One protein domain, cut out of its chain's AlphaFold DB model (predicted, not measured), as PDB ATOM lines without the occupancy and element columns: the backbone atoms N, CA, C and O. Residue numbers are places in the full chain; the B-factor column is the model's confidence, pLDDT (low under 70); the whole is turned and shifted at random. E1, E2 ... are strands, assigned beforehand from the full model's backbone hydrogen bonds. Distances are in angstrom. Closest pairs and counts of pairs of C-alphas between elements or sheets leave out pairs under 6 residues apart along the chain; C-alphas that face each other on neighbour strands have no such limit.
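This is residues 54 to 93 of the 267 residues of an uncharacterized protein of Candidatus Parcubacteria bacterium (UniProt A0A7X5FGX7). This is a long two-stranded hairpin: E1 and E2 run side by side, with a wide loop at the turn and an opening stretch, residues 54 to 65, winding to one side of the pair. The far part of E2 runs on past E1. The printed part has 40 residues, with no named helix and two antiparallel strands, E1 then E2; its class is all strand, though under half of the residues are in named elements. It is compact, with a radius of gyration of the C-alphas of 9.9 A, and spans 33 by 19 by 14 A.

Go past residues 54 to 65 to E1, residues 66 to 71, then on to E2, residues 83 to 93. They form a hairpin, antiparallel, with 157 degrees between their directions. C-alphas 69 and 86 face each other at 4.0 A. Look for N 87 and O 68, 2.8 A apart, and N 70 and O 85, 2.9 A, within hydrogen-bond range.

Find C-alpha 66 at (223.343, 253.145, 222.254); E1 runs 13.5 A from there to C-alpha 71. E2 runs 24.9 A to C-alpha 93 at (235.877, 257.609, 213.496).

The C-alphas of Asn 74 and Arg 93 are farthest apart, 33.0 A. The link from E1 to E2 is long, 11 residues. The printed part has no cut. pLDDT is under 70 at residues 72 to 76 and 90 to 91.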
ATOM      1  N   LEU A  54     226.192 244.845 211.375       79.31
ATOM      2  CA  LEU A  54     226.643 243.663 212.104       79.31
ATOM      3  C   LEU A  54     225.436 242.827 212.532       79.31
ATOM      4  O   LEU A  54     224.583 243.297 213.281       79.31
ATOM      5  N   SER A  55     225.374 241.567 212.116       83.12
ATOM      6  CA  SER A  55     224.371 240.620 212.614       83.12
ATOM      7  C   SER A  55     224.899 239.946 213.885       83.12
ATOM      8  O   SER A  55     225.550 238.905 213.811       83.12
ATOM      9  N   LEU A  56     224.664 240.558 215.048       82.38
ATOM     10  CA  LEU A  56     225.112 240.065 216.358       82.38
ATOM     11  C   LEU A  56     224.035 240.294 217.438       82.38
ATOM     12  O   LEU A  56     223.283 241.264 217.347       82.38
ATOM     13  N   PRO A  57     223.950 239.444 218.480       84.38
ATOM     14  CA  PRO A  57     223.058 239.681 219.614       84.38
ATOM     15  C   PRO A  57     223.356 241.010 220.326       84.38
ATOM     16  O   PRO A  57     224.508 241.286 220.667       84.38
ATOM     17  N   LEU A  58     222.321 241.807 220.616       82.81
ATOM     18  CA  LEU A  58     222.486 243.139 221.230       82.81
ATOM     19  C   LEU A  58     223.124 243.111 222.629       82.81
ATOM     20  O   LEU A  58     223.724 244.095 223.047       82.81
ATOM     21  N   ILE A  59     223.062 241.971 223.323       82.56
ATOM     22  CA  ILE A  59     223.684 241.756 224.643       82.56
ATOM     23  C   ILE A  59     225.214 241.927 224.663       82.56
ATOM     24  O   ILE A  59     225.792 242.011 225.743       82.56
ATOM     25  N   TYR A  60     225.877 241.951 223.501       83.31
ATOM     26  CA  TYR A  60     227.329 242.133 223.398       83.31
ATOM     27  C   TYR A  60     227.776 243.597 223.274       83.31
ATOM     28  O   TYR A  60     228.977 243.857 223.217       83.31
ATOM     29  N   PHE A  61     226.841 244.550 223.242       81.19
ATOM     30  CA  PHE A  61     227.127 245.972 223.068       81.19
ATOM     31  C   PHE A  61     226.768 246.762 224.331       81.19
ATOM     32  O   PHE A  61     225.762 246.478 224.982       81.19
ATOM     33  N   SER A  62     227.585 247.761 224.688       81.62
ATOM     34  CA  SER A  62     227.275 248.632 225.830       81.62
ATOM     35  C   SER A  62     226.053 249.492 225.521       81.62
ATOM     36  O   SER A  62     226.002 250.150 224.481       81.62
ATOM     37  N   GLN A  63     225.095 249.534 226.449       79.31
ATOM     38  CA  GLN A  63     223.950 250.443 226.358       79.31
ATOM     39  C   GLN A  63     224.360 251.916 226.503       79.31
ATOM     40  O   GLN A  63     223.630 252.782 226.040       79.31
ATOM     41  N   GLU A  64     225.531 252.206 227.078       79.69
ATOM     42  CA  GLU A  64     226.081 253.569 227.183       79.69
ATOM     43  C   GLU A  64     226.410 254.169 225.806       79.69
ATOM     44  O   GLU A  64     226.367 255.381 225.634       79.69
ATOM     45  N   ASN A  65     226.678 253.312 224.814       74.00
ATOM     46  CA  ASN A  65     226.977 253.702 223.434       74.00
ATOM     47  C   ASN A  65     225.744 253.623 222.516       74.00
ATOM     48  O   ASN A  65     225.872 253.788 221.303       74.00
ATOM     49  N   LEU A  66     224.560 253.296 223.048       73.56
ATOM     50  CA  LEU A  66     223.343 253.145 222.254       73.56
ATOM     51  C   LEU A  66     222.810 254.520 221.842       73.56
ATOM     52  O   LEU A  66     222.290 255.260 222.671       73.56
ATOM     53  N   TYR A  67     222.876 254.827 220.548       72.56
ATOM     54  CA  TYR A  67     222.351 256.079 220.002       72.56
ATOM     55  C   TYR A  67     220.838 256.008 219.740       72.56
ATOM     56  O   TYR A  67     220.106 256.973 219.935       72.56
ATOM     57  N   GLY A  68     220.342 254.847 219.304       73.88
ATOM     58  CA  GLY A  68     218.924 254.648 219.008       73.88
ATOM     59  C   GLY A  68     218.646 253.293 218.369       73.88
ATOM     60  O   GLY A  68     219.534 252.453 218.255       73.88
ATOM     61  N   GLY A  69     217.406 253.043 217.948       74.25
ATOM     62  CA  GLY A  69     217.046 251.754 217.360       74.25
ATOM     63  C   GLY A  69     215.555 251.567 217.121       74.25
ATOM     64  O   GLY A  69     214.770 252.511 217.172       74.25
ATOM     65  N   SER A  70     215.166 250.329 216.818       74.38
ATOM     66  CA  SER A  70     213.785 249.963 216.505       74.38
ATOM     67  C   SER A  70     213.367 248.690 217.233       74.38
ATOM     68  O   SER A  70     213.975 247.627 217.050       74.38
ATOM     69  N   VAL A  71     212.264 248.775 217.972       73.81
ATOM     70  CA  VAL A  71     211.595 247.622 218.577       73.81
ATOM     71  C   VAL A  71     211.092 246.686 217.468       73.81
ATOM     72  O   VAL A  71     210.460 247.132 216.512       73.81
ATOM     73  N   GLY A  72     211.397 245.389 217.570       64.25
ATOM     74  CA  GLY A  72     210.834 244.374 216.671       64.25
ATOM     75  C   GLY A  72     209.374 244.058 216.995       64.25
ATOM     76  O   GLY A  72     208.853 244.493 218.016       64.25
ATOM     77  N   SER A  73     208.734 243.206 216.193       62.72
ATOM     78  CA  SER A  73     207.348 242.752 216.422       62.72
ATOM     79  C   SER A  73     207.092 242.132 217.806       62.72
ATOM     80  O   SER A  73     205.955 242.152 218.268       62.72
ATOM     81  N   ASN A  74     208.138 241.621 218.468       61.31
ATOM     82  CA  ASN A  74     208.089 241.008 219.800       61.31
ATOM     83  C   ASN A  74     208.932 241.753 220.860       61.31
ATOM     84  O   ASN A  74     209.063 241.262 221.981       61.31
ATOM     85  N   GLY A  75     209.557 242.882 220.511       60.94
ATOM     86  CA  GLY A  75     210.414 243.624 221.439       60.94
ATOM     87  C   GLY A  75     209.609 244.478 222.421       60.94
ATOM     88  O   GLY A  75     208.420 244.730 222.222       60.94
ATOM     89  N   LYS A  76     210.270 244.979 223.466       68.69
ATOM     90  CA  LYS A  76     209.729 246.035 224.336       68.69
ATOM     91  C   LYS A  76     210.494 247.330 224.090       68.69
ATOM     92  O   LYS A  76     211.700 247.295 223.869       68.69
ATOM     93  N   THR A  77     209.806 248.468 224.169       71.19
ATOM     94  CA  THR A  77     210.435 249.800 224.122       71.19
ATOM     95  C   THR A  77     211.541 249.917 225.164       71.19
ATOM     96  O   THR A  77     212.663 250.262 224.821       71.19
ATOM     97  N   ASP A  78     211.244 249.496 226.390       78.06
ATOM     98  CA  ASP A  78     212.069 249.750 227.574       78.06
ATOM     99  C   ASP A  78     213.154 248.672 227.798       78.06
ATOM    100  O   ASP A  78     213.882 248.713 228.788       78.06
ATOM    101  N   ASP A  79     213.250 247.674 226.910       79.75
ATOM    102  CA  ASP A  79     214.237 246.589 226.976       79.75
ATOM    103  C   ASP A  79     215.044 246.539 225.676       79.75
ATOM    104  O   ASP A  79     214.726 245.803 224.732       79.75
ATOM    105  N   HIS A  80     216.114 247.332 225.648       78.00
ATOM    106  CA  HIS A  80     216.994 247.496 224.492       78.00
ATOM    107  C   HIS A  80     217.646 246.179 224.032       78.00
ATOM    108  O   HIS A  80     218.035 246.066 222.872       78.00
ATOM    109  N   SER A  81     217.718 245.147 224.887       75.44
ATOM    110  CA  SER A  81     218.229 243.824 224.492       75.44
ATOM    111  C   SER A  81     217.290 243.074 223.532       75.44
ATOM    112  O   SER A  81     217.728 242.192 222.790       75.44
ATOM    113  N   THR A  82     216.006 243.457 223.506       76.69
ATOM    114  CA  THR A  82     214.939 242.844 222.691       76.69
ATOM    115  C   THR A  82     214.623 243.605 221.402       76.69
ATOM    116  O   THR A  82     213.722 243.221 220.651       76.69
ATOM    117  N   TRP A  83     215.335 244.699 221.125       81.50
ATOM    118  CA  TRP A  83     215.146 245.476 219.900       81.50
ATOM    119  C   TRP A  83     215.576 244.671 218.668       81.50
ATOM    120  O   TRP A  83     216.459 243.822 218.751       81.50
ATOM    121  N   ALA A  84     214.950 244.915 217.516       78.06
ATOM    122  CA  ALA A  84     215.315 244.228 216.272       78.06
ATOM    123  C   ALA A  84     216.573 244.832 215.637       78.06
ATOM    124  O   ALA A  84     217.384 244.117 215.053       78.06
ATOM    125  N   ASN A  85     216.729 246.152 215.761       79.56
ATOM    126  CA  ASN A  85     217.890 246.886 215.276       79.56
ATOM    127  C   ASN A  85     218.300 247.939 216.305       79.56
ATOM    128  O   ASN A  85     217.428 248.546 216.933       79.56
ATOM    129  N   ALA A  86     219.596 248.212 216.394       78.31
ATOM    130  CA  ALA A  86     220.155 249.312 217.171       78.31
ATOM    131  C   ALA A  86     221.295 249.993 216.402       78.31
ATOM    132  O   ALA A  86     221.997 249.340 215.633       78.31
ATOM    133  N   SER A  87     221.474 251.291 216.620       76.56
ATOM    134  CA  SER A  87     222.612 252.082 216.154       76.56
ATOM    135  C   SER A  87     223.462 252.462 217.360       76.56
ATOM    136  O   SER A  87     222.918 252.918 218.368       76.56
ATOM    137  N   PHE A  88     224.779 252.304 217.254       74.69
ATOM    138  CA  PHE A  88     225.712 252.618 218.338       74.69
ATOM    139  C   PHE A  88     226.753 253.657 217.901       74.69
ATOM    140  O   PHE A  88     227.288 253.570 216.790       74.69
ATOM    141  N   ASP A  89     227.068 254.604 218.788       70.50
ATOM    142  CA  ASP A  89     228.233 255.484 218.641       70.50
ATOM    143  C   ASP A  89     229.511 254.697 218.971       70.50
ATOM    144  O   ASP A  89     229.599 254.003 219.984       70.50
ATOM    145  N   GLY A  90     230.490 254.750 218.064       63.44
ATOM    146  CA  GLY A  90     231.744 253.997 218.158       63.44
ATOM    147  C   GLY A  90     232.036 253.044 216.994       63.44
ATOM    148  O   GLY A  90     232.943 252.227 217.114       63.44
ATOM    149  N   GLY A  91     231.302 253.118 215.877       65.69
ATOM    150  CA  GLY A  91     231.524 252.237 214.719       65.69
ATOM    151  C   GLY A  91     232.785 252.565 213.936       65.69
ATOM    152  O   GLY A  91     233.643 251.712 213.723       65.69
ATOM    153  N   TYR A  92     232.892 253.817 213.501       71.19
ATOM    154  CA  TYR A  92     234.056 254.327 212.792       71.19
ATOM    155  C   TYR A  92     234.230 255.808 213.105       71.19
ATOM    156  O   TYR A  92     233.270 256.573 213.046       71.19
ATOM    157  N   ARG A  93     235.462 256.208 213.414       80.81
ATOM    158  CA  ARG A  93     235.877 257.609 213.496       80.81
ATOM    159  C   ARG A  93     237.118 257.762 212.627       80.81
ATOM    160  O   ARG A  93     238.068 256.991 212.791       80.81
TER     161      ARG A  93